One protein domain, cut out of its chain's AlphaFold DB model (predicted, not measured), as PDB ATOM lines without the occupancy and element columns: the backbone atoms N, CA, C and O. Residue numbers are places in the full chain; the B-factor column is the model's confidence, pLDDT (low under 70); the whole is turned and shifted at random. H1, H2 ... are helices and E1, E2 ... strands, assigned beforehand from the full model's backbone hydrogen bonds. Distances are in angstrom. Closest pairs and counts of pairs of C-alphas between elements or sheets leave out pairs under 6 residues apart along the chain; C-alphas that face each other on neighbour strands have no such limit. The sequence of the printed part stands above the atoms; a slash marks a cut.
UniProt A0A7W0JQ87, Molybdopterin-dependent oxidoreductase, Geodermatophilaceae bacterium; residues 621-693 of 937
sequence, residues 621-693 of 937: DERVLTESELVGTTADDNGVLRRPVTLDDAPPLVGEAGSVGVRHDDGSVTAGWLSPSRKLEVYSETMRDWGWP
ATOM      1  N   ASP A 621      26.753   1.107 -24.994       96.12
ATOM      2  CA  ASP A 621      27.840   0.446 -25.724       96.12
ATOM      3  C   ASP A 621      27.947   0.936 -27.181       96.12
ATOM      4  O   ASP A 621      29.050   1.167 -27.681       96.12
ATOM      5  N   GLU A 622      26.808   1.181 -27.839       96.62
ATOM      6  CA  GLU A 622      26.723   1.671 -29.225       96.62
ATOM      7  C   GLU A 622      26.796   3.203 -29.332       96.62
ATOM      8  O   GLU A 622      26.697   3.760 -30.427       96.62
ATOM      9  N   ARG A 623      26.968   3.925 -28.213       96.06
ATOM     10  CA  ARG A 623      27.071   5.387 -28.249       96.06
ATOM     11  C   ARG A 623      28.273   5.791 -29.098       96.06
ATOM     12  O   ARG A 623      29.412   5.464 -28.765       96.06
ATOM     13  N   VAL A 624      28.014   6.556 -30.154       96.25
ATOM     14  CA  VAL A 624      29.061   7.132 -31.000       96.25
ATOM     15  C   VAL A 624      29.902   8.107 -30.175       96.25
ATOM     16  O   VAL A 624      29.366   8.944 -29.442       96.25
ATOM     17  N   LEU A 625      31.223   7.978 -30.283       94.75
ATOM     18  CA  LEU A 625      32.156   8.893 -29.634       94.75
ATOM     19  C   LEU A 625      32.154  10.255 -30.334       94.75
ATOM     20  O   LEU A 625      32.127  10.346 -31.560       94.75
ATOM     21  N   THR A 626      32.207  11.318 -29.542       94.50
ATOM     22  CA  THR A 626      32.341  12.693 -30.035       94.50
ATOM     23  C   THR A 626      33.740  12.944 -30.599       94.50
ATOM     24  O   THR A 626      34.710  12.299 -30.194       94.50
ATOM     25  N   GLU A 627      33.886  13.937 -31.483       92.88
ATOM     26  CA  GLU A 627      35.203  14.331 -32.010       92.88
ATOM     27  C   GLU A 627      36.193  14.649 -30.879       92.88
ATOM     28  O   GLU A 627      37.333  14.192 -30.918       92.88
ATOM     29  N   SER A 628      35.740  15.334 -29.822       93.94
ATOM     30  CA  SER A 628      36.539  15.641 -28.627       93.94
ATOM     31  C   SER A 628      36.997  14.408 -27.843       93.94
ATOM     32  O   SER A 628      38.077  14.420 -27.250       93.94
ATOM     33  N   GLU A 629      36.203  13.335 -27.825       94.19
ATOM     34  CA  GLU A 629      36.612  12.069 -27.208       94.19
ATOM     35  C   GLU A 629      37.703  11.387 -28.050       94.19
ATOM     36  O   GLU A 629      38.646  10.826 -27.496       94.19
ATOM     37  N   LEU A 630      37.651  11.514 -29.377       93.94
ATOM     38  CA  LEU A 630      38.595  10.868 -30.294       93.94
ATOM     39  C   LEU A 630      39.955  11.568 -30.408       93.94
ATOM     40  O   LEU A 630      40.930  10.927 -30.814       93.94
ATOM     41  N   VAL A 631      40.057  12.850 -30.049       94.25
ATOM     42  CA  VAL A 631      41.327  13.593 -30.119       94.25
ATOM     43  C   VAL A 631      42.432  12.867 -29.343       94.25
ATOM     44  O   VAL A 631      42.272  12.524 -28.170       94.25
ATOM     45  N   GLY A 632      43.572  12.652 -30.011       93.25
ATOM     46  CA  GLY A 632      44.767  12.044 -29.418       93.25
ATOM     47  C   GLY A 632      44.665  10.537 -29.169       93.25
ATOM     48  O   GLY A 632      45.494  10.000 -28.437       93.25
ATOM     49  N   THR A 633      43.660   9.864 -29.740       95.81
ATOM     50  CA  THR A 633      43.496   8.409 -29.615       95.81
ATOM     51  C   THR A 633      44.140   7.647 -30.773       95.81
ATOM     52  O   THR A 633      44.113   8.090 -31.923       95.81
ATOM     53  N   THR A 634      44.682   6.467 -30.480       95.56
ATOM     54  CA  THR A 634      45.163   5.485 -31.465       95.56
ATOM     55  C   THR A 634      44.533   4.127 -31.182       95.56
ATOM     56  O   THR A 634      44.407   3.753 -30.018       95.56
ATOM     57  N   ALA A 635      44.125   3.402 -32.225       95.25
ATOM     58  CA  ALA A 635      43.628   2.035 -32.076       95.25
ATOM     59  C   ALA A 635      44.796   1.072 -31.820       95.25
ATOM     60  O   ALA A 635      45.808   1.168 -32.516       95.25
ATOM     61  N   ASP A 636      44.652   0.173 -30.848       94.00
ATOM     62  CA  ASP A 636      45.531  -0.989 -30.696       94.00
ATOM     63  C   ASP A 636      45.130  -2.139 -31.638       94.00
ATOM     64  O   ASP A 636      44.190  -2.013 -32.430       94.00
ATOM     65  N   ASP A 637      45.847  -3.263 -31.556       88.88
ATOM     66  CA  ASP A 637      45.644  -4.437 -32.420       88.88
ATOM     67  C   ASP A 637      44.242  -5.060 -32.286       88.88
ATOM     68  O   ASP A 637      43.771  -5.723 -33.207       88.88
ATOM     69  N   ASN A 638      43.550  -4.807 -31.170       88.31
ATOM     70  CA  ASN A 638      42.185  -5.269 -30.911       88.31
ATOM     71  C   ASN A 638      41.129  -4.192 -31.225       88.31
ATOM     72  O   ASN A 638      39.945  -4.372 -30.932       88.31
ATOM     73  N   GLY A 639      41.543  -3.058 -31.798       94.06
ATOM     74  CA  GLY A 639      40.675  -1.936 -32.138       94.06
ATOM     75  C   GLY A 639      40.337  -1.018 -30.962       94.06
ATOM     76  O   GLY A 639      39.557  -0.078 -31.141       94.06
ATOM     77  N   VAL A 640      40.903  -1.225 -29.768       96.69
ATOM     78  CA  VAL A 640      40.652  -0.355 -28.612       96.69
ATOM     79  C   VAL A 640      41.357   0.978 -28.827       96.69
ATOM     80  O   VAL A 640      42.560   1.054 -29.057       96.69
ATOM     81  N   LEU A 641      40.593   2.062 -28.750       97.25
ATOM     82  CA  LEU A 641      41.086   3.424 -28.893       97.25
ATOM     83  C   LEU A 641      41.687   3.892 -27.572       97.25
ATOM     84  O   LEU A 641      40.966   4.035 -26.583       97.25
ATOM     85  N   ARG A 642      42.994   4.160 -27.568       96.25
ATOM     86  CA  ARG A 642      43.774   4.508 -26.375       96.25
ATOM     87  C   ARG A 642      44.442   5.870 -26.506       96.25
ATOM     88  O   ARG A 642      44.871   6.252 -27.591       96.25
ATOM     89  N   ARG A 643      44.558   6.582 -25.386       95.19
ATOM     90  CA  ARG A 643      45.399   7.771 -25.203       95.19
ATOM     91  C   ARG A 643      46.680   7.393 -24.453       95.19
ATOM     92  O   ARG A 643      46.632   6.494 -23.611       95.19
ATOM     93  N   PRO A 644      47.804   8.087 -24.707       94.00
ATOM     94  CA  PRO A 644      49.016   7.922 -23.913       94.00
ATOM     95  C   PRO A 644      48.767   8.219 -22.430       94.00
ATOM     96  O   PRO A 644      48.056   9.170 -22.109       94.00
ATOM     97  N   VAL A 645      49.380   7.423 -21.553       94.12
ATOM     98  CA  VAL A 645      49.316   7.574 -20.091       94.12
ATOM     99  C   VAL A 645      50.696   7.381 -19.456       94.12
ATOM    100  O   VAL A 645      51.494   6.561 -19.915       94.12
ATOM    101  N   THR A 646      50.972   8.106 -18.378       94.12
ATOM    102  CA  THR A 646      52.195   8.064 -17.563       94.12
ATOM    103  C   THR A 646      51.947   7.358 -16.226       94.12
ATOM    104  O   THR A 646      50.816   6.983 -15.920       94.12
ATOM    105  N   LEU A 647      52.993   7.124 -15.424       92.81
ATOM    106  CA  LEU A 647      52.831   6.566 -14.072       92.81
ATOM    107  C   LEU A 647      52.244   7.574 -13.071       92.81
ATOM    108  O   LEU A 647      51.705   7.158 -12.048       92.81
ATOM    109  N   ASP A 648      52.312   8.867 -13.380       93.56
ATOM    110  CA  ASP A 648      51.835   9.936 -12.498       93.56
ATOM    111  C   ASP A 648      50.350  10.252 -12.734       93.56
ATOM    112  O   ASP A 648      49.719  10.957 -11.949       93.56
ATOM    113  N   ASP A 649      49.759   9.680 -13.787       93.56
ATOM    114  CA  ASP A 649      48.337   9.828 -14.062       93.56
ATOM    115  C   ASP A 649      47.488   9.094 -13.015       93.56
ATOM    116  O   ASP A 649      47.790   7.973 -12.585       93.56
ATOM    117  N   ALA A 650      46.358   9.707 -12.662       90.25
ATOM    118  CA  ALA A 650      45.298   9.055 -11.910       90.25
ATOM    119  C   ALA A 650      44.466   8.171 -12.860       90.25
ATOM    120  O   ALA A 650      43.901   8.683 -13.834       90.25
ATOM    121  N   PRO A 651      44.348   6.854 -12.611       90.94
ATOM    122  CA  PRO A 651      43.451   6.023 -13.397       90.94
ATOM    123  C   PRO A 651      41.984   6.409 -13.124       90.94
ATOM    124  O   PRO A 651      41.659   6.864 -12.023       90.94
ATOM    125  N   PRO A 652      41.059   6.187 -14.078       91.19
ATOM    126  CA  PRO A 652      39.634   6.391 -13.822       91.19
ATOM    127  C   PRO A 652      39.146   5.423 -12.736       91.19
ATOM    128  O   PRO A 652      39.741   4.364 -12.535       91.19
ATOM    129  N   LEU A 653      38.040   5.740 -12.049       89.12
ATOM    130  CA  LEU A 653      37.493   4.885 -10.980       89.12
ATOM    131  C   LEU A 653      37.299   3.429 -11.444       89.12
ATOM    132  O   LEU A 653      37.704   2.502 -10.745       89.12
ATOM    133  N   VAL A 654      36.737   3.255 -12.642       91.31
ATOM    134  CA  VAL A 654      36.562   1.982 -13.356       91.31
ATOM    135  C   VAL A 654      36.986   2.144 -14.813       91.31
ATOM    136  O   VAL A 654      36.854   3.228 -15.383       91.31
ATOM    137  N   GLY A 655      37.455   1.057 -15.417       93.00
ATOM    138  CA  GLY A 655      37.981   1.053 -16.776       93.00
ATOM    139  C   GLY A 655      39.481   1.312 -16.834       93.00
ATOM    140  O   GLY A 655      40.102   1.787 -15.885       93.00
ATOM    141  N   GLU A 656      40.083   0.924 -17.949       92.88
ATOM    142  CA  GLU A 656      41.530   0.982 -18.120       92.88
ATOM    143  C   GLU A 656      42.017   2.412 -18.396       92.88
ATOM    144  O   GLU A 656      41.371   3.181 -19.115       92.88
ATOM    145  N   ALA A 657      43.165   2.778 -17.819       92.38
ATOM    146  CA  ALA A 657      43.762   4.090 -18.024       92.38
ATOM    147  C   ALA A 657      44.055   4.331 -19.514       92.38
ATOM    148  O   ALA A 657      44.653   3.499 -20.191       92.38
ATOM    149  N   GLY A 658      43.621   5.483 -20.026       92.94
ATOM    150  CA  GLY A 658      43.816   5.868 -21.423       92.94
ATOM    151  C   GLY A 658      42.818   5.253 -22.411       92.94
ATOM    152  O   GLY A 658      42.695   5.783 -23.511       92.94
ATOM    153  N   SER A 659      42.064   4.210 -22.057       95.19
ATOM    154  CA  SER A 659      41.069   3.608 -22.956       95.19
ATOM    155  C   SER A 659      39.841   4.513 -23.121       95.19
ATOM    156  O   SER A 659      39.234   4.951 -22.142       95.19
ATOM    157  N   VAL A 660      39.445   4.782 -24.373       95.19
ATOM    158  CA  VAL A 660      38.369   5.727 -24.739       95.19
ATOM    159  C   VAL A 660      37.182   5.042 -25.411       95.19
ATOM    160  O   VAL A 660      36.049   5.299 -25.016       95.19
ATOM    161  N   GLY A 661      37.400   4.080 -26.302       96.44
ATOM    162  CA  GLY A 661      36.326   3.285 -26.911       96.44
ATOM    163  C   GLY A 661      36.878   2.210 -27.829       96.44
ATOM    164  O   GLY A 661      38.032   1.829 -27.667       96.44
ATOM    165  N   VAL A 662      36.084   1.726 -28.777       97.38
ATOM    166  CA  VAL A 662      36.470   0.633 -29.677       97.38
ATOM    167  C   VAL A 662      36.090   0.938 -31.121       97.38
ATOM    168  O   VAL A 662      35.033   1.510 -31.395       97.38
ATOM    169  N   ARG A 663      36.982   0.571 -32.039       96.31
ATOM    170  CA  ARG A 663      36.740   0.511 -33.478       96.31
ATOM    171  C   ARG A 663      36.351  -0.916 -33.846       96.31
ATOM    172  O   ARG A 663      37.088  -1.848 -33.546       96.31
ATOM    173  N   HIS A 664      35.211  -1.061 -34.504       94.00
ATOM    174  CA  HIS A 664      34.684  -2.346 -34.960       94.00
ATOM    175  C   HIS A 664      35.174  -2.686 -36.372       94.00
ATOM    176  O   HIS A 664      35.614  -1.804 -37.114       94.00
ATOM    177  N   ASP A 665      35.034  -3.955 -36.761       88.38
ATOM    178  CA  ASP A 665      35.450  -4.469 -38.077       88.38
ATOM    179  C   ASP A 665      34.681  -3.815 -39.240       88.38
ATOM    180  O   ASP A 665      35.205  -3.670 -40.343       88.38
ATOM    181  N   ASP A 666      33.454  -3.350 -38.980       90.44
ATOM    182  CA  ASP A 666      32.635  -2.572 -39.922       90.44
ATOM    183  C   ASP A 666      33.093  -1.102 -40.073       90.44
ATOM    184  O   ASP A 666      32.510  -0.335 -40.841       90.44
ATOM    185  N   GLY A 667      34.135  -0.694 -39.340       91.19
ATOM    186  CA  GLY A 667      34.697   0.655 -39.326       91.19
ATOM    187  C   GLY A 667      34.009   1.634 -38.371       91.19
ATOM    188  O   GLY A 667      34.515   2.748 -38.196       91.19
ATOM    189  N   SER A 668      32.897   1.252 -37.736       94.25
ATOM    190  CA  SER A 668      32.215   2.081 -36.738       94.25
ATOM    191  C   SER A 668      33.056   2.250 -35.473       94.25
ATOM    192  O   SER A 668      33.895   1.415 -35.134       94.25
ATOM    193  N   VAL A 669      32.845   3.364 -34.772       96.50
ATOM    194  CA  VAL A 669      33.573   3.710 -33.548       96.50
ATOM    195  C   VAL A 669      32.578   4.067 -32.455       96.50
ATOM    196  O   VAL A 669      31.811   5.024 -32.593       96.50
ATOM    197  N   THR A 670      32.596   3.309 -31.362       97.44
ATOM    198  CA  THR A 670      31.643   3.469 -30.260       97.44
ATOM    199  C   THR A 670      32.335   3.466 -28.898       97.44
ATOM    200  O   THR A 670      33.518   3.138 -28.774       97.44
ATOM    201  N   ALA A 671      31.605   3.877 -27.859       96.06
ATOM    202  CA  ALA A 671      32.104   3.924 -26.488       96.06
ATOM    203  C   ALA A 671      32.465   2.533 -25.938       96.06
ATOM    204  O   ALA A 671      33.461   2.398 -25.226       96.06
ATOM    205  N   GLY A 672      31.687   1.505 -26.291       96.00
ATOM    206  CA  GLY A 672      31.913   0.129 -25.862       96.00
ATOM    207  C   GLY A 672      31.784  -0.091 -24.352       96.00
ATOM    208  O   GLY A 672      31.063   0.617 -23.644       96.00
ATOM    209  N   TRP A 673      32.468  -1.125 -23.865       96.69
ATOM    210  CA  TRP A 673      32.448  -1.571 -22.468       96.69
ATOM    211  C   TRP A 673      33.606  -0.989 -21.647       96.69
ATOM    212  O   TRP A 673      34.519  -0.369 -22.180       96.69
ATOM    213  N   LEU A 674      33.592  -1.155 -20.322       96.06
ATOM    214  CA  LEU A 674      34.697  -0.712 -19.453       96.06
ATOM    215  C   LEU A 674      35.735  -1.813 -19.190       96.06
ATOM    216  O   LEU A 674      36.676  -1.596 -18.432       96.06
ATOM    217  N   SER A 675      35.569  -2.983 -19.798       95.75
ATOM    218  CA  SER A 675      36.574  -4.046 -19.824       95.75
ATOM    219  C   SER A 675      37.838  -3.604 -20.580       95.75
ATOM    220  O   SER A 675      37.760  -2.698 -21.423       95.75
ATOM    221  N   PRO A 676      38.990  -4.252 -20.329       94.75
ATOM    222  CA  PRO A 676      40.225  -4.016 -21.082       94.75
ATOM    223  C   PRO A 676      40.043  -4.112 -22.604       94.75
ATOM    224  O   PRO A 676      40.492  -3.241 -23.347       94.75
ATOM    225  N   SER A 677      39.297  -5.116 -23.076       95.31
ATOM    226  CA  SER A 677      39.000  -5.300 -24.505       95.31
ATOM    227  C   SER A 677      37.948  -4.341 -25.081       95.31
ATOM    228  O   SER A 677      37.653  -4.413 -26.274       95.31
ATOM    229  N   ARG A 678      37.313  -3.486 -24.259       96.56
ATOM    230  CA  ARG A 678      36.125  -2.678 -24.617       96.56
ATOM    231  C   ARG A 678      34.929  -3.488 -25.146       96.56
ATOM    232  O   ARG A 678      33.945  -2.904 -25.612       96.56
ATOM    233  N   LYS A 679      34.981  -4.812 -25.013       96.69
ATOM    234  CA  LYS A 679      33.976  -5.807 -25.404       96.69
ATOM    235  C   LYS A 679      33.559  -6.645 -24.189       96.69
ATOM    236  O   LYS A 679      34.145  -6.538 -23.117       96.69
ATOM    237  N   LEU A 680      32.535  -7.475 -24.322       97.31
ATOM    238  CA  LEU A 680      32.189  -8.467 -23.308       97.31
ATOM    239  C   LEU A 680      33.219  -9.601 -23.310       97.31
ATOM    240  O   LEU A 680      33.425 -10.264 -24.330       97.31
ATOM    241  N   GLU A 681      33.852  -9.829 -22.161       96.94
ATOM    242  CA  GLU A 681      34.930 -10.808 -22.012       96.94
ATOM    243  C   GLU A 681      34.384 -12.198 -21.672       96.94
ATOM    244  O   GLU A 681      34.381 -12.644 -20.517       96.94
ATOM    245  N   VAL A 682      33.944 -12.918 -22.713       96.94
ATOM    246  CA  VAL A 682      33.649 -14.356 -22.598       96.94
ATOM    247  C   VAL A 682      34.906 -15.134 -22.208       96.94
ATOM    248  O   VAL A 682      34.812 -16.090 -21.441       96.94
ATOM    249  N   TYR A 683      36.076 -14.673 -22.660       97.81
ATOM    250  CA  TYR A 683      37.386 -15.086 -22.165       97.81
ATOM    251  C   TYR A 683      38.065 -13.911 -21.452       97.81
ATOM    252  O   TYR A 683      38.381 -12.909 -22.088       97.81
ATOM    253  N   SER A 684      38.302 -14.023 -20.146       97.12
ATOM    254  CA  SER A 684      38.973 -12.985 -19.362       97.12
ATOM    255  C   SER A 684      40.485 -13.193 -19.355       97.12
ATOM    256  O   SER A 684      41.001 -14.082 -18.674       97.12
ATOM    257  N   GLU A 685      41.203 -12.323 -20.059       94.88
ATOM    258  CA  GLU A 685      42.670 -12.288 -20.005       94.88
ATOM    259  C   GLU A 685      43.166 -11.898 -18.615       94.88
ATOM    260  O   GLU A 685      44.165 -12.430 -18.151       94.88
ATOM    261  N   THR A 686      42.398 -11.077 -17.890       95.00
ATOM    262  CA  THR A 686      42.708 -10.744 -16.495       95.00
ATOM    263  C   THR A 686      42.778 -11.998 -15.625       95.00
ATOM    264  O   THR A 686      43.712 -12.145 -14.848       95.00
ATOM    265  N   MET A 687      41.843 -12.943 -15.761       95.56
ATOM    266  CA  MET A 687      41.927 -14.192 -14.993       95.56
ATOM    267  C   MET A 687      43.173 -15.003 -15.369       95.56
ATOM    268  O   MET A 687      43.880 -15.457 -14.476       95.56
ATOM    269  N   ARG A 688      43.490 -15.134 -16.665       94.56
ATOM    270  CA  ARG A 688      44.705 -15.820 -17.148       94.56
ATOM    271  C   ARG A 688      45.981 -15.181 -16.588       94.56
ATOM    272  O   ARG A 688      46.795 -15.876 -15.983       94.56
ATOM    273  N   ASP A 689      46.134 -13.874 -16.768       93.44
ATOM    274  CA  ASP A 689      47.359 -13.121 -16.465       93.44
ATOM    275  C   ASP A 689      47.616 -12.994 -14.964       93.44
ATOM    276  O   ASP A 689      48.759 -12.876 -14.529       93.44
ATOM    277  N   TRP A 690      46.556 -13.077 -14.161       93.00
ATOM    278  CA  TRP A 690      46.624 -13.094 -12.700       93.00
ATOM    279  C   TRP A 690      46.617 -14.514 -12.130       93.00
ATOM    280  O   TRP A 690      46.327 -14.725 -10.953       93.00
ATOM    281  N   GLY A 691      46.972 -15.485 -12.973       91.88
ATOM    282  CA  GLY A 691      47.317 -16.833 -12.570       91.88
ATOM    283  C   GLY A 691      46.135 -17.769 -12.402       91.88
ATOM    284  O   GLY A 691      46.334 -18.786 -11.767       91.88
ATOM    285  N   TRP A 692      44.951 -17.477 -12.945       94.56
ATOM    286  CA  TRP A 692      43.728 -18.293 -12.860       94.56
ATOM    287  C   TRP A 692      43.118 -18.630 -14.241       94.56
ATOM    288  O   TRP A 692      41.923 -18.387 -14.466       94.56
ATOM    289  N   PRO A 693      43.897 -19.169 -15.201       95.12
ATOM    290  CA  PRO A 693      43.406 -19.475 -16.549       95.12
ATOM    291  C   PRO A 693      42.236 -20.472 -16.573       95.12
ATOM    292  O   PRO A 693      41.390 -20.395 -17.461       95.12
TER     293      PRO A 693
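AT A GLANCE: This is residues 621 to 693 of the 937 residues of the protein "Molybdopterin-dependent oxidoreductase" of Geodermatophilaceae bacterium (UniProt A0A7W0JQ87). With little regular structure, this domain is a small hairpin of two antiparallel strands, E1 and E2, among long loops, with short helices H1 and H2 toward opposite ends of the longest axis. Of 73 printed residues, 17 are in named elements, H1, E1, E2, H2 in chain order, a mixed class. The whole is compact, with a radius of gyration of the C-alphas of 12.8 A and spans of 38 by 34 by 21 A.

HOW THE PARTS SIT: Start at H1, residues 627 to 630, too short for an O i to N i+4 pair; its one O i to N i+3 pair is within hydrogen-bond range. Go on to the hairpin of E1, residues 640 to 642, and E2, residues 659 to 663, where N 641 and O 661 are 2.8 A apart, within hydrogen-bond range. The closest C-alphas of H1 and E2, Glu 629 and Val 660, are 7.0 A apart. H2, residues 685 to 689, has its O i to N i+4 pair within range and is apart from H1 and E1.

IN THESE COORDINATES: Find C-alpha 627 at (35.203, 14.331, -32.010), where H1 begins; it measures 5.1 A, E1 6.2 A. E2 runs 11.8 A, and H2, 5.9 A, ends at C-alpha 689, (47.359, -13.121, -16.465).

THE WHOLE: Look across 38.8 A between the farthest C-alphas, Glu 627 and Trp 692. The links E1 to E2 and E2 to H2 are long. The printed part has no cut, and no printed residue is under 70 in pLDDT.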